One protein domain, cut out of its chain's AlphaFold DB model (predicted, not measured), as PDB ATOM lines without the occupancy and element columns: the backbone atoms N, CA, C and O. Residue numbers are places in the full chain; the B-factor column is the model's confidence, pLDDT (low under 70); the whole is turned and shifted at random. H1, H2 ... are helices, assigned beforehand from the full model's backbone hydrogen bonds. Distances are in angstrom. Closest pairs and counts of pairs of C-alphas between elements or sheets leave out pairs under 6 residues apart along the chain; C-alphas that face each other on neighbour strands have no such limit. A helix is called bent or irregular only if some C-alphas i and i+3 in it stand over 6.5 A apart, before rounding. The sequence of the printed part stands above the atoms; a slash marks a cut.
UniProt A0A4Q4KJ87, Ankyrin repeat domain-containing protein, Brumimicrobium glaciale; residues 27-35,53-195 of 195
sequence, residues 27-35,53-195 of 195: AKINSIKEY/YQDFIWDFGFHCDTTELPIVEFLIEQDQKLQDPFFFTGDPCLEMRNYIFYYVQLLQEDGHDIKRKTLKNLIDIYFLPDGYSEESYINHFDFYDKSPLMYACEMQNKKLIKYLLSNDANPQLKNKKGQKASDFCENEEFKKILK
ATOM      1  N   ALA A  27     125.726  64.913 124.550       80.81
ATOM      2  CA  ALA A  27     125.490  63.476 124.445       80.81
ATOM      3  C   ALA A  27     126.076  62.897 123.149       80.81
ATOM      4  O   ALA A  27     126.773  61.879 123.209       80.81
ATOM      5  N   LYS A  28     125.874  63.571 122.008       77.62
ATOM      6  CA  LYS A  28     126.457  63.186 120.715       77.62
ATOM      7  C   LYS A  28     127.983  63.193 120.779       77.62
ATOM      8  O   LYS A  28     128.605  62.158 120.554       77.62
ATOM      9  N   ILE A  29     128.602  64.294 121.217       81.25
ATOM     10  CA  ILE A  29     130.065  64.393 121.377       81.25
ATOM     11  C   ILE A  29     130.610  63.291 122.298       81.25
ATOM     12  O   ILE A  29     131.652  62.699 122.014       81.25
ATOM     13  N   ASN A  30     129.930  62.990 123.406       83.31
ATOM     14  CA  ASN A  30     130.364  61.933 124.320       83.31
ATOM     15  C   ASN A  30     130.281  60.542 123.688       83.31
ATOM     16  O   ASN A  30     131.185  59.732 123.897       83.31
ATOM     17  N   SER A  31     129.259  60.285 122.875       80.12
ATOM     18  CA  SER A  31     129.163  59.040 122.124       80.12
ATOM     19  C   SER A  31     130.296  58.891 121.102       80.12
ATOM     20  O   SER A  31     130.916  57.829 121.012       80.12
ATOM     21  N   ILE A  32     130.658  59.977 120.413       77.44
ATOM     22  CA  ILE A  32     131.799  59.995 119.490       77.44
ATOM     23  C   ILE A  32     133.098  59.682 120.237       77.44
ATOM     24  O   ILE A  32     133.899  58.861 119.788       77.44
ATOM     25  N   LYS A  33     133.313  60.300 121.404       84.25
ATOM     26  CA  LYS A  33     134.487  60.013 122.245       84.25
ATOM     27  C   LYS A  33     134.566  58.534 122.610       84.25
ATOM     28  O   LYS A  33     135.648  57.959 122.528       84.25
ATOM     29  N   GLU A  34     133.450  57.922 122.999       83.75
ATOM     30  CA  GLU A  34     133.393  56.492 123.321       83.75
ATOM     31  C   GLU A  34     133.728  55.621 122.101       83.75
ATOM     32  O   GLU A  34     134.537  54.696 122.206       83.75
ATOM     33  N   TYR A  35     133.186  55.945 120.923       80.94
ATOM     34  CA  TYR A  35     133.512  55.261 119.667       80.94
ATOM     35  C   TYR A  35     135.019  55.295 119.370       80.94
ATOM     36  O   TYR A  35     135.632  54.254 119.115       80.94
ATOM     37  N   TYR A  53     124.279  55.633 106.755       46.56
ATOM     38  CA  TYR A  53     125.375  55.914 107.655       46.56
ATOM     39  C   TYR A  53     124.897  55.379 109.026       46.56
ATOM     40  O   TYR A  53     123.692  55.297 109.252       46.56
ATOM     41  N   GLN A  54     125.767  54.839 109.889       43.41
ATOM     42  CA  GLN A  54     125.351  54.364 111.229       43.41
ATOM     43  C   GLN A  54     124.593  55.485 111.967       43.41
ATOM     44  O   GLN A  54     124.843  56.640 111.646       43.41
ATOM     45  N   ASP A  55     123.741  55.216 112.963       44.09
ATOM     46  CA  ASP A  55     123.073  56.290 113.740       44.09
ATOM     47  C   ASP A  55     124.076  57.363 114.236       44.09
ATOM     48  O   ASP A  55     123.788  58.552 114.193       44.09
ATOM     49  N   PHE A  56     125.314  56.965 114.554       43.78
ATOM     50  CA  PHE A  56     126.405  57.892 114.887       43.78
ATOM     51  C   PHE A  56     127.001  58.639 113.682       43.78
ATOM     52  O   PHE A  56     127.465  59.755 113.842       43.78
ATOM     53  N   ILE A  57     126.991  58.063 112.472       43.97
ATOM     54  CA  ILE A  57     127.416  58.746 111.236       43.97
ATOM     55  C   ILE A  57     126.317  59.630 110.631       43.97
ATOM     56  O   ILE A  57     126.639  60.627 109.982       43.97
ATOM     57  N   TRP A  58     125.041  59.387 110.943       49.28
ATOM     58  CA  TRP A  58     124.007  60.419 110.813       49.28
ATOM     59  C   TRP A  58     124.362  61.653 111.652       49.28
ATOM     60  O   TRP A  58     124.363  62.759 111.112       49.28
ATOM     61  N   ASP A  59     124.810  61.445 112.896       48.59
ATOM     62  CA  ASP A  59     125.380  62.481 113.773       48.59
ATOM     63  C   ASP A  59     126.784  62.968 113.365       48.59
ATOM     64  O   ASP A  59     127.347  63.808 114.057       48.59
ATOM     65  N   PHE A  60     127.385  62.455 112.286       48.75
ATOM     66  CA  PHE A  60     128.644  62.986 111.747       48.75
ATOM     67  C   PHE A  60     128.432  63.770 110.445       48.75
ATOM     68  O   PHE A  60     129.268  64.602 110.100       48.75
ATOM     69  N   GLY A  61     127.363  63.491 109.688       46.06
ATOM     70  CA  GLY A  61     127.281  63.851 108.267       46.06
ATOM     71  C   GLY A  61     125.994  64.455 107.760       46.06
ATOM     72  O   GLY A  61     125.994  64.989 106.657       46.06
ATOM     73  N   PHE A  62     124.916  64.393 108.533       51.66
ATOM     74  CA  PHE A  62     123.635  64.993 108.159       51.66
ATOM     75  C   PHE A  62     123.322  66.177 109.067       51.66
ATOM     76  O   PHE A  62     122.224  66.324 109.595       51.66
ATOM     77  N   HIS A  63     124.324  67.035 109.237       58.50
ATOM     78  CA  HIS A  63     124.200  68.266 109.994       58.50
ATOM     79  C   HIS A  63     123.459  69.283 109.148       58.50
ATOM     80  O   HIS A  63     124.035  69.969 108.310       58.50
ATOM     81  N   CYS A  64     122.152  69.317 109.338       55.88
ATOM     82  CA  CYS A  64     121.269  70.275 108.702       55.88
ATOM     83  C   CYS A  64     120.996  71.495 109.579       55.88
ATOM     84  O   CYS A  64     120.173  72.328 109.222       55.88
ATOM     85  N   ASP A  65     121.652  71.628 110.732       62.12
ATOM     86  CA  ASP A  65     121.493  72.807 111.570       62.12
ATOM     87  C   ASP A  65     122.805  73.224 112.243       62.12
ATOM     88  O   ASP A  65     123.636  72.430 112.673       62.12
ATOM     89  N   THR A  66     122.938  74.538 112.359       61.81
ATOM     90  CA  THR A  66     123.961  75.289 113.080       61.81
ATOM     91  C   THR A  66     124.134  74.890 114.545       61.81
ATOM     92  O   THR A  66     125.221  75.081 115.090       61.81
ATOM     93  N   THR A  67     123.107  74.320 115.182       68.81
ATOM     94  CA  THR A  67     123.183  73.788 116.554       68.81
ATOM     95  C   THR A  67     124.199  72.652 116.690       68.81
ATOM     96  O   THR A  67     124.753  72.455 117.768       68.81
ATOM     97  N   GLU A  68     124.526  71.967 115.593       69.06
ATOM     98  CA  GLU A  68     125.451  70.831 115.567       69.06
ATOM     99  C   GLU A  68     126.884  71.212 115.171       69.06
ATOM    100  O   GLU A  68     127.776  70.365 115.141       69.06
ATOM    101  N   LEU A  69     127.161  72.500 114.941       74.75
ATOM    102  CA  LEU A  69     128.510  72.980 114.634       74.75
ATOM    103  C   LEU A  69     129.585  72.585 115.669       74.75
ATOM    104  O   LEU A  69     130.689  72.242 115.239       74.75
ATOM    105  N   PRO A  70     129.309  72.546 116.991       80.12
ATOM    106  CA  PRO A  70     130.284  72.055 117.966       80.12
ATOM    107  C   PRO A  70     130.723  70.604 117.721       80.12
ATOM    108  O   PRO A  70     131.848  70.238 118.059       80.12
ATOM    109  N   ILE A  71     129.867  69.774 117.115       77.56
ATOM    110  CA  ILE A  71     130.213  68.398 116.733       77.56
ATOM    111  C   ILE A  71     131.235  68.428 115.598       77.56
ATOM    112  O   ILE A  71     132.246  67.734 115.657       77.56
ATOM    113  N   VAL A  72     131.012  69.278 114.595       75.81
ATOM    114  CA  VAL A  72     131.923  69.451 113.458       75.81
ATOM    115  C   VAL A  72     133.290  69.971 113.903       75.81
ATOM    116  O   VAL A  72     134.317  69.456 113.465       75.81
ATOM    117  N   GLU A  73     133.317  70.966 114.791       80.12
ATOM    118  CA  GLU A  73     134.555  71.471 115.394       80.12
ATOM    119  C   GLU A  73     135.285  70.356 116.146       80.12
ATOM    120  O   GLU A  73     136.461  70.105 115.885       80.12
ATOM    121  N   PHE A  74     134.567  69.617 116.998       83.56
ATOM    122  CA  PHE A  74     135.125  68.479 117.720       83.56
ATOM    123  C   PHE A  74     135.725  67.436 116.769       83.56
ATOM    124  O   PHE A  74     136.836  66.972 117.007       83.56
ATOM    125  N   LEU A  75     135.037  67.083 115.681       77.81
ATOM    126  CA  LEU A  75     135.519  66.115 114.694       77.81
ATOM    127  C   LEU A  75     136.842  66.525 114.046       77.81
ATOM    128  O   LEU A  75     137.726  65.688 113.878       77.81
ATOM    129  N   ILE A  76     136.970  67.802 113.684       78.62
ATOM    130  CA  ILE A  76     138.187  68.341 113.065       78.62
ATOM    131  C   ILE A  76     139.355  68.325 114.060       78.62
ATOM    132  O   ILE A  76     140.491  68.107 113.660       78.62
ATOM    133  N   GLU A  77     139.083  68.497 115.354       81.25
ATOM    134  CA  GLU A  77     140.100  68.474 116.412       81.25
ATOM    135  C   GLU A  77     140.605  67.064 116.780       81.25
ATOM    136  O   GLU A  77     141.484  66.933 117.637       81.25
ATOM    137  N   GLN A  78     140.071  65.995 116.180       81.56
ATOM    138  CA  GLN A  78     140.504  64.631 116.496       81.56
ATOM    139  C   GLN A  78     141.845  64.275 115.838       81.56
ATOM    140  O   GLN A  78     142.139  64.671 114.714       81.56
ATOM    141  N   ASP A  79     142.625  63.405 116.493       78.94
ATOM    142  CA  ASP A  79     143.897  62.891 115.949       78.94
ATOM    143  C   ASP A  79     143.722  62.134 114.612       78.94
ATOM    144  O   ASP A  79     144.674  61.951 113.846       78.94
ATOM    145  N   GLN A  80     142.502  61.675 114.316       78.69
ATOM    146  CA  GLN A  80     142.148  61.046 113.051       78.69
ATOM    147  C   GLN A  80     141.690  62.103 112.043       78.69
ATOM    148  O   GLN A  80     140.532  62.508 112.032       78.69
ATOM    149  N   LYS A  81     142.589  62.508 111.144       76.56
ATOM    150  CA  LYS A  81     142.248  63.427 110.053       76.56
ATOM    151  C   LYS A  81     141.158  62.845 109.140       76.56
ATOM    152  O   LYS A  81     141.291  61.708 108.676       76.56
ATOM    153  N   LEU A  82     140.124  63.639 108.845       76.75
ATOM    154  CA  LEU A  82     139.026  63.273 107.943       76.75
ATOM    155  C   LEU A  82     139.494  63.218 106.474       76.75
ATOM    156  O   LEU A  82     140.036  64.173 105.924       76.75
ATOM    157  N   GLN A  83     139.275  62.094 105.797       76.69
ATOM    158  CA  GLN A  83     139.691  61.882 104.407       76.69
ATOM    159  C   GLN A  83     138.690  62.460 103.404       76.69
ATOM    160  O   GLN A  83     139.100  62.997 102.371       76.69
ATOM    161  N   ASP A  84     137.394  62.371 103.708       74.62
ATOM    162  CA  ASP A  84     136.319  62.976 102.923       74.62
ATOM    163  C   ASP A  84     135.478  63.904 103.803       74.62
ATOM    164  O   ASP A  84     134.471  63.476 104.355       74.62
ATOM    165  N   PRO A  85     135.875  65.177 103.959       75.12
ATOM    166  CA  PRO A  85     135.138  66.136 104.772       75.12
ATOM    167  C   PRO A  85     133.895  66.707 104.056       75.12
ATOM    168  O   PRO A  85     133.222  67.576 104.584       75.12
ATOM    169  N   PHE A  86     133.550  66.264 102.841       76.38
ATOM    170  CA  PHE A  86     132.379  66.770 102.103       76.38
ATOM    171  C   PHE A  86     131.360  65.676 101.780       76.38
ATOM    172  O   PHE A  86     130.578  65.808 100.838       76.38
ATOM    173  N   PHE A  87     131.337  64.613 102.572       68.81
ATOM    174  CA  PHE A  87     130.406  63.493 102.477       68.81
ATOM    175  C   PHE A  87     128.914  63.889 102.463       68.81
ATOM    176  O   PHE A  87     128.112  63.181 101.860       68.81
ATOM    177  N   PHE A  88     128.549  65.059 103.001       67.25
ATOM    178  CA  PHE A  88     127.196  65.636 102.924       67.25
ATOM    179  C   PHE A  88     126.828  66.218 101.546       67.25
ATOM    180  O   PHE A  88     125.668  66.495 101.272       67.25
ATOM    181  N   THR A  89     127.786  66.419 100.636       65.12
ATOM    182  CA  THR A  89     127.510  67.065  99.334       65.12
ATOM    183  C   THR A  89     126.674  66.215  98.375       65.12
ATOM    184  O   THR A  89     126.194  66.740  97.370       65.12
ATOM    185  N   GLY A  90     126.497  64.920  98.664       63.16
ATOM    186  CA  GLY A  90     125.625  64.015  97.907       63.16
ATOM    187  C   GLY A  90     124.131  64.186  98.198       63.16
ATOM    188  O   GLY A  90     123.317  63.734  97.394       63.16
ATOM    189  N   ASP A  91     123.781  64.854  99.299       65.94
ATOM    190  CA  ASP A  91     122.410  65.183  99.687       65.94
ATOM    191  C   ASP A  91     122.381  66.647 100.168       65.94
ATOM    192  O   ASP A  91     122.699  66.931 101.326       65.94
ATOM    193  N   PRO A  92     122.146  67.616  99.260       64.44
ATOM    194  CA  PRO A  92     122.362  69.026  99.547       64.44
ATOM    195  C   PRO A  92     121.376  69.541 100.600       64.44
ATOM    196  O   PRO A  92     120.264  69.962 100.292       64.44
ATOM    197  N   CYS A  93     121.828  69.574 101.851       73.12
ATOM    198  CA  CYS A  93     121.083  70.178 102.946       73.12
ATOM    199  C   CYS A  93     121.246  71.705 102.950       73.12
ATOM    200  O   CYS A  93     122.263  72.217 103.420       73.12
ATOM    201  N   LEU A  94     120.292  72.443 102.366       73.75
ATOM    202  CA  LEU A  94     120.393  73.890 102.102       73.75
ATOM    203  C   LEU A  94     120.673  74.739 103.351       73.75
ATOM    204  O   LEU A  94     121.231  75.828 103.241       73.75
ATOM    205  N   GLU A  95     120.349  74.240 104.533       75.00
ATOM    206  CA  GLU A  95     120.629  74.845 105.828       75.00
ATOM    207  C   GLU A  95     122.141  74.987 106.107       75.00
ATOM    208  O   GLU A  95     122.562  75.971 106.729       75.00
ATOM    209  N   MET A  96     122.980  74.107 105.534       76.81
ATOM    210  CA  MET A  96     124.453  74.207 105.542       76.81
ATOM    211  C   MET A  96     124.965  75.521 104.940       76.81
ATOM    212  O   MET A  96     126.084  75.955 105.235       76.81
ATOM    213  N   ARG A  97     124.166  76.190 104.093       81.75
ATOM    214  CA  ARG A  97     124.503  77.487 103.483       81.75
ATOM    215  C   ARG A  97     124.974  78.504 104.520       81.75
ATOM    216  O   ARG A  97     125.871  79.293 104.230       81.75
ATOM    217  N   ASN A  98     124.404  78.454 105.724       82.06
ATOM    218  CA  ASN A  98     124.705  79.383 106.808       82.06
ATOM    219  C   ASN A  98     126.092  79.189 107.436       82.06
ATOM    220  O   ASN A  98     126.443  79.968 108.314       82.06
ATOM    221  N   TYR A  99     126.863  78.166 107.054       83.19
ATOM    222  CA  TYR A  99     128.182  77.922 107.651       83.19
ATOM    223  C   TYR A  99     129.176  77.165 106.781       83.19
ATOM    224  O   TYR A  99     130.304  76.935 107.204       83.19
ATOM    225  N   ILE A 100     128.827  76.815 105.546       86.31
ATOM    226  CA  ILE A 100     129.719  76.076 104.649       86.31
ATOM    227  C   ILE A 100     131.075  76.770 104.427       86.31
ATOM    228  O   ILE A 100     132.095  76.095 104.342       86.31
ATOM    229  N   PHE A 101     131.134  78.106 104.382       88.94
ATOM    230  CA  PHE A 101     132.418  78.811 104.274       88.94
ATOM    231  C   PHE A 101     133.219  78.803 105.574       88.94
ATOM    232  O   PHE A 101     134.439  78.668 105.517       88.94
ATOM    233  N   TYR A 102     132.546  78.887 106.723       85.94
ATOM    234  CA  TYR A 102     133.190  78.676 108.014       85.94
ATOM    235  C   TYR A 102     133.770  77.261 108.103       85.94
ATOM    236  O   TYR A 102     134.945  77.096 108.412       85.94
ATOM    237  N   TYR A 103     132.993  76.254 107.709       84.94
ATOM    238  CA  TYR A 103     133.440  74.870 107.643       84.94
ATOM    239  C   TYR A 103     134.667  74.693 106.739       84.94
ATOM    240  O   TYR A 103     135.674  74.114 107.141       84.94
ATOM    241  N   VAL A 104     134.631  75.256 105.528       88.50
ATOM    242  CA  VAL A 104     135.777  75.249 104.607       88.50
ATOM    243  C   VAL A 104     137.007  75.909 105.240       88.50
ATOM    244  O   VAL A 104     138.114  75.406 105.057       88.50
ATOM    245  N   GLN A 105     136.837  77.021 105.958       87.00
ATOM    246  CA  GLN A 105     137.933  77.687 106.657       87.00
ATOM    247  C   GLN A 105     138.513  76.796 107.763       87.00
ATOM    248  O   GLN A 105     139.728  76.621 107.792       87.00
ATOM    249  N   LEU A 106     137.676  76.178 108.604       84.88
ATOM    250  CA  LEU A 106     138.124  75.241 109.643       84.88
ATOM    251  C   LEU A 106     138.952  74.094 109.052       84.88
ATOM    252  O   LEU A 106     140.046  73.799 109.527       84.88
ATOM    253  N   LEU A 107     138.477  73.492 107.959       85.62
ATOM    254  CA  LEU A 107     139.217  72.437 107.269       85.62
ATOM    255  C   LEU A 107     140.582  72.920 106.762       85.62
ATOM    256  O   LEU A 107     141.568  72.190 106.855       85.62
ATOM    257  N   GLN A 108     140.655  74.136 106.216       86.19
ATOM    258  CA  GLN A 108     141.917  74.723 105.761       86.19
ATOM    259  C   GLN A 108     142.879  75.011 106.915       86.19
ATOM    260  O   GLN A 108     144.082  74.799 106.760       86.19
ATOM    261  N   GLU A 109     142.365  75.472 108.055       85.19
ATOM    262  CA  GLU A 109     143.142  75.693 109.277       85.19
ATOM    263  C   GLU A 109     143.712  74.375 109.829       85.19
ATOM    264  O   GLU A 109     144.868  74.346 110.251       85.19
ATOM    265  N   ASP A 110     142.976  73.266 109.691       84.75
ATOM    266  CA  ASP A 110     143.453  71.898 109.963       84.75
ATOM    267  C   ASP A 110     144.359  71.316 108.839       84.75
ATOM    268  O   ASP A 110     144.806  70.162 108.820       84.75
ATOM    269  N   GLY A 111     144.675  72.126 107.830       86.50
ATOM    270  CA  GLY A 111     145.577  71.753 106.746       86.50
ATOM    271  C   GLY A 111     144.972  70.761 105.752       86.50
ATOM    272  O   GLY A 111     145.704  69.961 105.161       86.50
ATOM    273  N   HIS A 112     143.651  70.738 105.580       86.19
ATOM    274  CA  HIS A 112     143.019  70.070 104.443       86.19
ATOM    275  C   HIS A 112     143.139  70.939 103.184       86.19
ATOM    276  O   HIS A 112     142.740  72.105 103.162       86.19
ATOM    277  N   ASP A 113     143.656  70.357 102.098       84.06
ATOM    278  CA  ASP A 113     143.675  71.021 100.793       84.06
ATOM    279  C   ASP A 113     142.314  70.882 100.101       84.06
ATOM    280  O   ASP A 113     141.948  69.827  99.570       84.06
ATOM    281  N   ILE A 114     141.546  71.971 100.099       86.00
ATOM    282  CA  ILE A 114     140.231  72.002  99.466       86.00
ATOM    283  C   ILE A 114     140.389  72.251  97.969       86.00
ATOM    284  O   ILE A 114     140.668  73.361  97.499       86.00
ATOM    285  N   LYS A 115     140.148  71.197  97.185       87.50
ATOM    286  CA  LYS A 115     140.239  71.246  95.724       87.50
ATOM    287  C   LYS A 115     139.320  72.331  95.157       87.50
ATOM    288  O   LYS A 115     138.138  72.421  95.484       87.50
ATOM    289  N   ARG A 116     139.829  73.085  94.176       85.62
ATOM    290  CA  ARG A 116     139.078  74.154  93.485       85.62
ATOM    291  C   ARG A 116     137.722  73.692  92.941       85.62
ATOM    292  O   ARG A 116     136.765  74.457  92.984       85.62
ATOM    293  N   LYS A 117     137.656  72.477  92.382       87.69
ATOM    294  CA  LYS A 117     136.410  71.916  91.838       87.69
ATOM    295  C   LYS A 117     135.358  71.755  92.940       87.69
ATOM    296  O   LYS A 117     134.215  72.115  92.712       87.69
ATOM    297  N   THR A 118     135.763  71.300  94.124       86.81
ATOM    298  CA  THR A 118     134.885  71.156  95.290       86.81
ATOM    299  C   THR A 118     134.337  72.507  95.733       86.81
ATOM    300  O   THR A 118     133.129  72.659  95.804       86.81
ATOM    301  N   LEU A 119     135.193  73.525  95.905       87.62
ATOM    302  CA  LEU A 119     134.732  74.881  96.252       87.62
ATOM    303  C   LEU A 119     133.735  75.441  95.238       87.62
ATOM    304  O   LEU A 119     132.735  76.033  95.624       87.62
ATOM    305  N   LYS A 120     134.003  75.248  93.942       89.19
ATOM    306  CA  LYS A 120     133.083  75.670  92.885       89.19
ATOM    307  C   LYS A 120     131.730  74.973  93.035       89.19
ATOM    308  O   LYS A 120     130.714  75.648  93.037       89.19
ATOM    309  N   ASN A 121     131.737  73.651  93.200       88.56
ATOM    310  CA  ASN A 121     130.517  72.872  93.365       88.56
ATOM    311  C   ASN A 121     129.722  73.315  94.602       88.56
ATOM    312  O   ASN A 121     128.517  73.473  94.498       88.56
ATOM    313  N   LEU A 122     130.381  73.571  95.738       88.50
ATOM    314  CA  LEU A 122     129.713  74.083  96.940       88.50
ATOM    315  C   LEU A 122     129.038  75.433  96.681       88.50
ATOM    316  O   LEU A 122     127.917  75.654  97.116       88.50
ATOM    317  N   ILE A 123     129.703  76.337  95.959       90.31
ATOM    318  CA  ILE A 123     129.119  77.639  95.613       90.31
ATOM    319  C   ILE A 123     127.899  77.465  94.721       90.31
ATOM    320  O   ILE A 123     126.871  78.083  94.977       90.31
ATOM    321  N   ASP A 124     128.030  76.628  93.696       90.06
ATOM    322  CA  ASP A 124     126.961  76.385  92.738       90.06
ATOM    323  C   ASP A 124     125.735  75.768  93.432       90.06
ATOM    324  O   ASP A 124     124.636  76.254  93.216       90.06
ATOM    325  N   ILE A 125     125.945  74.782  94.315       86.31
ATOM    326  CA  ILE A 125     124.883  74.079  95.055       86.31
ATOM    327  C   ILE A 125     124.216  74.980  96.101       86.31
ATOM    328  O   ILE A 125     122.997  75.013  96.230       86.31
ATOM    329  N   TYR A 126     125.009  75.694  96.905       86.38
ATOM    330  CA  TYR A 126     124.475  76.378  98.084       86.38
ATOM    331  C   TYR A 126     124.130  77.843  97.847       86.38
ATOM    332  O   TYR A 126     123.317  78.382  98.594       86.38
ATOM    333  N   PHE A 127     124.728  78.515  96.862       89.50
ATOM    334  CA  PHE A 127     124.632  79.975  96.741       89.50
ATOM    335  C   PHE A 127     124.157  80.482  95.390       89.50
ATOM    336  O   PHE A 127     123.832  81.667  95.298       89.50
ATOM    337  N   LEU A 128     124.119  79.643  94.360       89.81
ATOM    338  CA  LEU A 128     123.608  80.028  93.050       89.81
ATOM    339  C   LEU A 128     122.261  79.354  92.790       89.81
ATOM    340  O   LEU A 128     121.973  78.325  93.395       89.81
ATOM    341  N   PRO A 129     121.438  79.920  91.891       85.12
ATOM    342  CA  PRO A 129     120.260  79.224  91.418       85.12
ATOM    343  C   PRO A 129     120.695  77.956  90.690       85.12
ATOM    344  O   PRO A 129     121.401  78.010  89.676       85.12
ATOM    345  N   ASP A 130     120.271  76.818  91.204       70.12
ATOM    346  CA  ASP A 130     120.388  75.527  90.552       70.12
ATOM    347  C   ASP A 130     119.025  74.822  90.619       70.12
ATOM    348  O   ASP A 130     118.034  75.406  91.056       70.12
ATOM    349  N   GLY A 131     118.908  73.589  90.130       62.41
ATOM    350  CA  GLY A 131     117.622  72.878  90.088       62.41
ATOM    351  C   GLY A 131     116.911  72.705  91.445       62.41
ATOM    352  O   GLY A 131     115.806  72.166  91.453       62.41
ATOM    353  N   TYR A 132     117.517  73.144  92.557       65.62
ATOM    354  CA  TYR A 132     116.980  73.101  93.915       65.62
ATOM    355  C   TYR A 132     116.481  74.467  94.439       65.62
ATOM    356  O   TYR A 132     115.724  74.489  95.411       65.62
ATOM    357  N   SER A 133     116.839  75.605  93.824       67.12
ATOM    358  CA  SER A 133     116.361  76.941  94.232       67.12
ATOM    359  C   SER A 133     116.391  77.965  93.090       67.12
ATOM    360  O   SER A 133     117.379  78.076  92.371       67.12
ATOM    361  N   GLU A 134     115.337  78.776  92.952       77.88
ATOM    362  CA  GLU A 134     115.313  79.885  91.980       77.88
ATOM    363  C   GLU A 134     116.072  81.137  92.464       77.88
ATOM    364  O   GLU A 134     116.343  82.044  91.673       77.88
ATOM    365  N   GLU A 135     116.428  81.211  93.751       85.88
ATOM    366  CA  GLU A 135     117.041  82.391  94.364       85.88
ATOM    367  C   GLU A 135     118.561  82.239  94.523       85.88
ATOM    368  O   GLU A 135     119.073  81.202  94.942       85.88
ATOM    369  N   SER A 136     119.301  83.310  94.219       90.88
ATOM    370  CA  SER A 136     120.743  83.385  94.466       90.88
ATOM    371  C   SER A 136     121.025  83.874  95.882       90.88
ATOM    372  O   SER A 136     120.613  84.969  96.274       90.88
ATOM    373  N   TYR A 137     121.826  83.114  96.623       92.19
ATOM    374  CA  TYR A 137     122.258  83.457  97.977       92.19
ATOM    375  C   TYR A 137     123.680  84.019  98.041       92.19
ATOM    376  O   TYR A 137     124.211  84.256  99.124       92.19
ATOM    377  N   ILE A 138     124.284  84.322  96.890       94.50
ATOM    378  CA  ILE A 138     125.660  84.827  96.767       94.50
ATOM    379  C   ILE A 138     125.940  86.111  97.577       94.50
ATOM    380  O   ILE A 138     127.087  86.398  97.922       94.50
ATOM    381  N   ASN A 139     124.886  86.871  97.893       96.12
ATOM    382  CA  ASN A 139     124.914  88.132  98.639       96.12
ATOM    383  C   ASN A 139     124.275  88.051 100.032       96.12
ATOM    384  O   ASN A 139     124.040  89.086 100.651       96.12
ATOM    385  N   HIS A 140     123.970  86.853 100.525       94.12
ATOM    386  CA  HIS A 140     123.427  86.686 101.867       94.12
ATOM    387  C   HIS A 140     124.538  86.657 102.913       94.12
ATOM    388  O   HIS A 140     125.681  86.289 102.629       94.12
ATOM    389  N   PHE A 141     124.185  87.075 104.126       93.62
ATOM    390  CA  PHE A 141     125.021  86.872 105.296       93.62
ATOM    391  C   PHE A 141     124.700  85.533 105.928       93.62
ATOM    392  O   PHE A 141     123.544  85.113 105.971       93.62
ATOM    393  N   ASP A 142     125.741  84.910 106.439       89.38
ATOM    394  CA  ASP A 142     125.658  83.733 107.272       89.38
ATOM    395  C   ASP A 142     125.412  84.125 108.747       89.38
ATOM    396  O   ASP A 142     125.193  85.300 109.075       89.38
ATOM    397  N   PHE A 143     125.444  83.162 109.671       86.38
ATOM    398  CA  PHE A 143     125.177  83.458 111.084       86.38
ATOM    399  C   PHE A 143     126.316  84.231 111.781       86.38
ATOM    400  O   PHE A 143     126.085  84.876 112.813       86.38
ATOM    401  N   TYR A 144     127.528  84.206 111.216       88.12
ATOM    402  CA  TYR A 144     128.653  85.048 111.628       88.12
ATOM    403  C   TYR A 144     128.580  86.456 111.034       88.12
ATOM    404  O   TYR A 144     129.500  87.259 111.238       88.12
ATOM    405  N   ASP A 145     127.485  86.780 110.341       94.56
ATOM    406  CA  ASP A 145     127.266  88.064 109.690       94.56
ATOM    407  C   ASP A 145     128.333  88.329 108.608       94.56
ATOM    408  O   ASP A 145     128.814  89.451 108.423       94.56
ATOM    409  N   LYS A 146     128.741  87.267 107.903       95.19
ATOM    410  CA  LYS A 146     129.718  87.294 106.812       95.19
ATOM    411  C   LYS A 146     129.088  86.793 105.518       95.19
ATOM    412  O   LYS A 146     128.306  85.850 105.502       95.19
ATOM    413  N   SER A 147     129.429  87.437 104.408       96.19
ATOM    414  CA  SER A 147     129.028  86.970 103.079       96.19
ATOM    415  C   SER A 147     130.068  86.006 102.492       96.19
ATOM    416  O   SER A 147     131.235  86.049 102.900       96.19
ATOM    417  N   PRO A 148     129.714  85.208 101.465       96.12
ATOM    418  CA  PRO A 148     130.674  84.395 100.712       96.12
ATOM    419  C   PRO A 148     131.941  85.158 100.302       96.12
ATOM    420  O   PRO A 148     133.062  84.654 100.390       96.12
ATOM    421  N   LEU A 149     131.777  86.416  99.877       97.50
ATOM    422  CA  LEU A 149     132.883  87.253  99.419       97.50
ATOM    423  C   LEU A 149     133.771  87.753 100.572       97.50
ATOM    424  O   LEU A 149     134.968  87.949 100.364       97.50
ATOM    425  N   MET A 150     133.219  87.925 101.780       97.69
ATOM    426  CA  MET A 150     134.004  88.239 102.982       97.69
ATOM    427  C   MET A 150     134.907  87.063 103.368       97.69
ATOM    428  O   MET A 150     136.107  87.270 103.539       97.69
ATOM    429  N   TYR A 151     134.371  85.837 103.390       96.06
ATOM    430  CA  TYR A 151     135.168  84.626 103.628       96.06
ATOM    431  C   TYR A 151     136.266  84.443 102.582       96.06
ATOM    432  O   TYR A 151     137.422  84.207 102.919       96.06
ATOM    433  N   ALA A 152     135.952  84.640 101.300       95.00
ATOM    434  CA  ALA A 152     136.951  84.549 100.237       95.00
ATOM    435  C   ALA A 152     138.134  85.515 100.432       95.00
ATOM    436  O   ALA A 152     139.272  85.182 100.082       95.00
ATOM    437  N   CYS A 153     137.857  86.702 100.978       96.94
ATOM    438  CA  CYS A 153     138.868  87.676 101.361       96.94
ATOM    439  C   CYS A 153     139.701  87.220 102.556       96.94
ATOM    440  O   CYS A 153     140.924  87.295 102.478       96.94
ATOM    441  N   GLU A 154     139.055  86.742 103.618       95.00
ATOM    442  CA  GLU A 154     139.697  86.256 104.845       95.00
ATOM    443  C   GLU A 154     140.642  85.084 104.560       95.00
ATOM    444  O   GLU A 154     141.816  85.130 104.917       95.00
ATOM    445  N   MET A 155     140.184  84.116 103.761       92.06
ATOM    446  CA  MET A 155     140.960  82.957 103.299       92.06
ATOM    447  C   MET A 155     142.099  83.315 102.321       92.06
ATOM    448  O   MET A 155     142.763  82.426 101.787       92.06
ATOM    449  N   GLN A 156     142.282  84.597 101.983       93.06
ATOM    450  CA  GLN A 156     143.238  85.077 100.975       93.06
ATOM    451  C   GLN A 156     143.115  84.349  99.616       93.06
ATOM    452  O   GLN A 156     144.092  84.158  98.882       93.06
ATOM    453  N   ASN A 157     141.896  83.956  99.229       92.62
ATOM    454  CA  ASN A 157     141.670  83.115  98.058       92.62
ATOM    455  C   ASN A 157     141.259  83.938  96.829       92.62
ATOM    456  O   ASN A 157     140.090  84.032  96.455       92.62
ATOM    457  N   LYS A 158     142.256  84.473  96.115       95.00
ATOM    458  CA  LYS A 158     142.066  85.263  94.880       95.00
ATOM    459  C   LYS A 158     141.159  84.604  93.838       95.00
ATOM    460  O   LYS A 158     140.431  85.292  93.124       95.00
ATOM    461  N   LYS A 159     141.253  83.278  93.677       93.12
ATOM    462  CA  LYS A 159     140.463  82.544  92.674       93.12
ATOM    463  C   LYS A 159     138.994  82.511  93.076       93.12
ATOM    464  O   LYS A 159     138.148  82.720  92.212       93.12
ATOM    465  N   LEU A 160     138.721  82.284  94.358       94.06
ATOM    466  CA  LEU A 160     137.378  82.322  94.917       94.06
ATOM    467  C   LEU A 160     136.784  83.734  94.838       94.06
ATOM    468  O   LEU A 160     135.681  83.877  94.328       94.06
ATOM    469  N   ILE A 161     137.549  84.774  95.197       96.62
ATOM    470  CA  ILE A 161     137.136  86.183  95.042       96.62
ATOM    471  C   ILE A 161     136.673  86.453  93.606       96.62
ATOM    472  O   ILE A 161     135.562  86.922  93.384       96.62
ATOM    473  N   LYS A 162     137.506  86.112  92.612       96.56
ATOM    474  CA  LYS A 162     137.155  86.307  91.198       96.56
ATOM    475  C   LYS A 162     135.918  85.516  90.781       96.56
ATOM    476  O   LYS A 162     135.138  86.022  89.985       96.56
ATOM    477  N   TYR A 163     135.765  84.294  91.288       96.00
ATOM    478  CA  TYR A 163     134.631  83.440  90.950       96.00
ATOM    479  C   TYR A 163     133.311  83.973  91.518       96.00
ATOM    480  O   TYR A 163     132.310  84.009  90.811       96.00
ATOM    481  N   LEU A 164     133.312  84.437  92.767       96.81
ATOM    482  CA  LEU A 164     132.135  85.043  93.390       96.81
ATOM    483  C   LEU A 164     131.747  86.345  92.674       96.81
ATOM    484  O   LEU A 164     130.585  86.533  92.336       96.81
ATOM    485  N   LEU A 165     132.721  87.207  92.350       97.69
ATOM    486  CA  LEU A 165     132.469  88.442  91.595       97.69
ATOM    487  C   LEU A 165     131.913  88.180  90.189       97.69
ATOM    488  O   LEU A 165     131.081  88.945  89.719       97.69
ATOM    489  N   SER A 166     132.345  87.108  89.515       96.25
ATOM    490  CA  SER A 166     131.776  86.730  88.212       96.25
ATOM    491  C   SER A 166     130.350  86.178  88.294       96.25
ATOM    492  O   SER A 166     129.726  86.017  87.253       96.25
ATOM    493  N   ASN A 167     129.861  85.879  89.501       94.69
ATOM    494  CA  ASN A 167     128.491  85.452  89.784       94.69
ATOM    495  C   ASN A 167     127.744  86.517  90.613       94.69
ATOM    496  O   ASN A 167     126.990  86.189  91.523       94.69
ATOM    497  N   ASP A 168     128.001  87.798  90.333       95.69
ATOM    498  CA  ASP A 168     127.265  88.945  90.884       95.69
ATOM    499  C   ASP A 168     127.329  89.111  92.418       95.69
ATOM    500  O   ASP A 168     126.469  89.753  93.037       95.69
ATOM    501  N   ALA A 169     128.386  88.597  93.057       97.25
ATOM    502  CA  ALA A 169     128.684  88.941  94.444       97.25
ATOM    503  C   ALA A 169     128.996  90.444  94.580       97.25
ATOM    504  O   ALA A 169     129.827  90.996  93.858       97.25
ATOM    505  N   ASN A 170     128.368  91.105  95.550       98.06
ATOM    506  CA  ASN A 170     128.451  92.538  95.784       98.06
ATOM    507  C   ASN A 170     129.624  92.877  96.729       98.06
ATOM    508  O   ASN A 170     129.527  92.648  97.939       98.06
ATOM    509  N   PRO A 171     130.709  93.506  96.237       98.06
ATOM    510  CA  PRO A 171     131.860  93.872  97.066       98.06
ATOM    511  C   PRO A 171     131.587  95.025  98.042       98.06
ATOM    512  O   PRO A 171     132.392  95.263  98.943       98.06
ATOM    513  N   GLN A 172     130.479  95.755  97.876       98.00
ATOM    514  CA  GLN A 172     130.089  96.870  98.744       98.00
ATOM    515  C   GLN A 172     129.070  96.470  99.817       98.00
ATOM    516  O   GLN A 172     128.658  97.327 100.601       98.00
ATOM    517  N   LEU A 173     128.669  95.196  99.864       97.88
ATOM    518  CA  LEU A 173     127.791  94.666 100.898       97.88
ATOM    519  C   LEU A 173     128.455  94.812 102.280       97.88
ATOM    520  O   LEU A 173     129.628  94.470 102.445       97.88
ATOM    521  N   LYS A 174     127.709  95.344 103.257       98.12
ATOM    522  CA  LYS A 174     128.207  95.644 104.607       98.12
ATOM    523  C   LYS A 174     127.490  94.823 105.660       98.12
ATOM    524  O   LYS A 174     126.264  94.854 105.711       98.12
ATOM    525  N   ASN A 175     128.260  94.167 106.518       97.31
ATOM    526  CA  ASN A 175     127.726  93.485 107.691       97.31
ATOM    527  C   ASN A 175     127.234  94.492 108.755       97.31
ATOM    528  O   ASN A 175     127.368  95.710 108.592       97.31
ATOM    529  N   LYS A 176     126.704  94.011 109.883       97.56
ATOM    530  CA  LYS A 176     126.210  94.839 111.002       97.56
ATOM    531  C   LYS A 176     127.301  95.695 111.647       97.56
ATOM    532  O   LYS A 176     126.988  96.712 112.261       97.56
ATOM    533  N   LYS A 177     128.579  95.329 111.492       97.69
ATOM    534  CA  LYS A 177     129.736  96.141 111.919       97.69
ATOM    535  C   LYS A 177     130.140  97.199 110.883       97.69
ATOM    536  O   LYS A 177     131.102  97.931 111.101       97.69
ATOM    537  N   GLY A 178     129.430  97.292 109.759       97.81
ATOM    538  CA  GLY A 178     129.723  98.216 108.667       97.81
ATOM    539  C   GLY A 178     130.913  97.805 107.795       97.81
ATOM    540  O   GLY A 178     131.330  98.601 106.951       97.81
ATOM    541  N   GLN A 179     131.445  96.597 107.989       98.12
ATOM    542  CA  GLN A 179     132.599  96.070 107.266       98.12
ATOM    543  C   GLN A 179     132.150  95.446 105.946       98.12
ATOM    544  O   GLN A 179     131.123  94.769 105.899       98.12
ATOM    545  N   LYS A 180     132.933  95.648 104.887       97.88
ATOM    546  CA  LYS A 180     132.757  95.028 103.567       97.88
ATOM    547  C   LYS A 180     133.871  94.021 103.282       97.88
ATOM    548  O   LYS A 180     134.856  93.965 104.011       97.88
ATOM    549  N   ALA A 181     133.764  93.266 102.187       97.94
ATOM    550  CA  ALA A 181     134.732  92.217 101.844       97.94
ATOM    551  C   ALA A 181     136.201  92.687 101.890       97.94
ATOM    552  O   ALA A 181     137.041  92.007 102.468       97.94
ATOM    553  N   SER A 182     136.512  93.885 101.378       97.69
ATOM    554  CA  SER A 182     137.889  94.408 101.379       97.69
ATOM    555  C   SER A 182     138.508  94.567 102.769       97.69
ATOM    556  O   SER A 182     139.732  94.584 102.872       97.69
ATOM    557  N   ASP A 183     137.686  94.701 103.813       97.31
ATOM    558  CA  ASP A 183     138.144  94.854 105.198       97.31
ATOM    559  C   ASP A 183     138.648  93.526 105.788       97.31
ATOM    560  O   ASP A 183     139.391  93.536 106.763       97.31
ATOM    561  N   PHE A 184     138.290  92.396 105.165       96.94
ATOM    562  CA  PHE A 184     138.755  91.046 105.511       96.94
ATOM    563  C   PHE A 184     139.935  90.583 104.644       96.94
ATOM    564  O   PHE A 184     140.534  89.545 104.899       96.94
ATOM    565  N   CYS A 185     140.276  91.331 103.593       96.62
ATOM    566  CA  CYS A 185     141.412  91.027 102.736       96.62
ATOM    567  C   CYS A 185     142.702  91.605 103.344       96.62
ATOM    568  O   CYS A 185     142.802  92.814 103.545       96.62
ATOM    569  N   GLU A 186     143.735  90.788 103.551       94.56
ATOM    570  CA  GLU A 186     145.063  91.277 103.950       94.56
ATOM    571  C   GLU A 186     145.856  91.781 102.737       94.56
ATOM    572  O   GLU A 186     146.557  92.791 102.803       94.56
ATOM    573  N   ASN A 187     145.705  91.112 101.591       94.50
ATOM    574  CA  ASN A 187     146.433  91.443 100.374       94.50
ATOM    575  C   ASN A 187     145.861  92.687  99.657       94.50
ATOM    576  O   ASN A 187     144.708  92.711  99.216       94.50
ATOM    577  N   GLU A 188     146.701  93.706  99.449       94.12
ATOM    578  CA  GLU A 188     146.339  94.947  98.744       94.12
ATOM    579  C   GLU A 188     145.913  94.740  97.284       94.12
ATOM    580  O   GLU A 188     145.110  95.506  96.748       94.12
ATOM    581  N   GLU A 189     146.421  93.707  96.612       95.44
ATOM    582  CA  GLU A 189     145.954  93.335  95.278       95.44
ATOM    583  C   GLU A 189     144.479  92.924  95.314       95.44
ATOM    584  O   GLU A 189     143.703  93.332  94.451       95.44
ATOM    585  N   PHE A 190     144.064  92.159  96.325       96.06
ATOM    586  CA  PHE A 190     142.685  91.676  96.417       96.06
ATOM    587  C   PHE A 190     141.732  92.822  96.738       96.06
ATOM    588  O   PHE A 190     140.683  92.935  96.111       96.06
ATOM    589  N   LYS A 191     142.147  93.756  97.601       95.75
ATOM    590  CA  LYS A 191     141.396  94.998  97.838       95.75
ATOM    591  C   LYS A 191     141.177  95.794  96.554       95.75
ATOM    592  O   LYS A 191     140.111  96.372  96.386       95.75
ATOM    593  N   LYS A 192     142.155  95.828  95.638       95.25
ATOM    594  CA  LYS A 192     142.012  96.501  94.333       95.25
ATOM    595  C   LYS A 192     141.023  95.799  93.405       95.25
ATOM    596  O   LYS A 192     140.365  96.490  92.644       95.25
ATOM    597  N   ILE A 193     140.907  94.471  93.474       96.19
ATOM    598  CA  ILE A 193     139.915  93.705  92.696       96.19
ATOM    599  C   ILE A 193     138.477  94.066  93.121       96.19
ATOM    600  O   ILE A 193     137.562  93.954  92.316       96.19
ATOM    601  N   LEU A 194     138.287  94.505  94.369       94.88
ATOM    602  CA  LEU A 194     136.985  94.807  94.980       94.88
ATOM    603  C   LEU A 194     136.567  96.288  94.888       94.88
ATOM    604  O   LEU A 194     135.540  96.665  95.459       94.88
ATOM    605  N   LYS A 195     137.389  97.137  94.258       80.31
ATOM    606  CA  LYS A 195     137.109  98.565  94.045       80.31
ATOM    607  C   LYS A 195     136.307  98.772  92.773       80.31
ATOM    608  O   LYS A 195     135.368  99.589  92.848       80.31
TER     609      LYS A 195
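What this domain is: This is residues 27 to 35 and 53 to 195 of the 195 residues of the protein "Ankyrin repeat domain-containing protein" of Brumimicrobium glaciale (UniProt A0A4Q4KJ87). What is the main picture? Short helices form an elongated stack, with H1, H3, H6 and H8 one after another as a row of rungs lying across its long axis. H7, the longest helix by residues, and H9 lie beside that row, while H2 lies by H1 at one end and H10 lies at the other end. How large and regular is it? The printed part has 152 residues with ten named helices, H1 to H10 in chain order, and no named strand, class all helix; it is compact, with a radius of gyration of the C-alphas of 16.1 A, and spans 51 by 33 by 30 A.

How they stand to each other: What surrounds the longest helix? H7, residues 116 to 127, touches H5, residues 94 to 98, with residues 126 to 127 alone, the closest C-alphas being those of Arg 97 and Tyr 126, 5.5 A apart. H6, residues 100 to 109, is close to H7 but not clearly touching, at a shallow tilt of 27 degrees, opposite ways; C-alphas 100 and 122 are closest, 8.0 A apart. H7 and H9, residues 158 to 165, are near each other. What follows toward the last residue? H8, residues 148 to 154, only just touches H6 with 3 pairs of C-alphas within 8 A, closest Phe 101 and Tyr 151 at 6.5 A. H8 and H9 form a helical hairpin at 24 degrees, their C-alphas closest at Ala 152 and Ile 161, 5.4 A. H10, residues 188 to 193, is close to H9 but not clearly touching, closest C-alphas 158 and 190 at 6.6 A. What lies the other way? H3, residues 66 to 76, the hub, only just touches H5, H6 only at their ends, and H1, residues 27 to 35, each with 3 pairs of C-alphas within 8 A; the closest are 66 and 98 at 7.5 A, 76 and 107 at 7.2 A, and 71 and 29 at 6.1 A. H2, residues 55 to 61, touches H1 about perpendicular, at 79 degrees, with C-alphas 28 and 59 closest, 7.1 A apart. H4, residues 87 to 90, is close to H2 but not clearly touching, with C-alphas 61 and 88 closest, 5.6 A apart. How do the backbones run? Every O i to N i+4 pair is within hydrogen-bond range in H1, H2, H6, H7, H8, H9 and H10, against 5 of 7 in H3 and 0 of 1 in H5, where 2 of 2 O i to N i+3 pairs are; H4 is too short for such a pair.

Where its parts are: Where do the ends and the longest helix lie? H1 begins at C-alpha 27, (125.490, 63.476, 124.445), H7 at C-alpha 116, (139.078, 74.154, 93.485), and H10 ends at C-alpha 193, (139.915, 93.705, 92.696). How long are the longer helices? From first to last C-alpha, H7 measures 15.9 A, H3 15.8 A, H6 14.2 A and H1 12.4 A. Which helices are irregular? H3 is, with C-alphas 67 and 70 7.4 A apart, and H4 only just, with C-alphas 87 and 90 6.6 A apart.

The domain as a whole: Where is the cut, and which links are long? Residues 36 to 52 are not printed, and C-alphas 35 and 53 are 14.5 A apart across the cut. The links H7 to H8, residues 128 to 147, and H9 to H10, residues 166 to 187, are long. Where is confidence low? Residues 53 to 68, 87 to 92 and 131 to 133 are under 70, and the mean pLDDT of the printed part is 83.4.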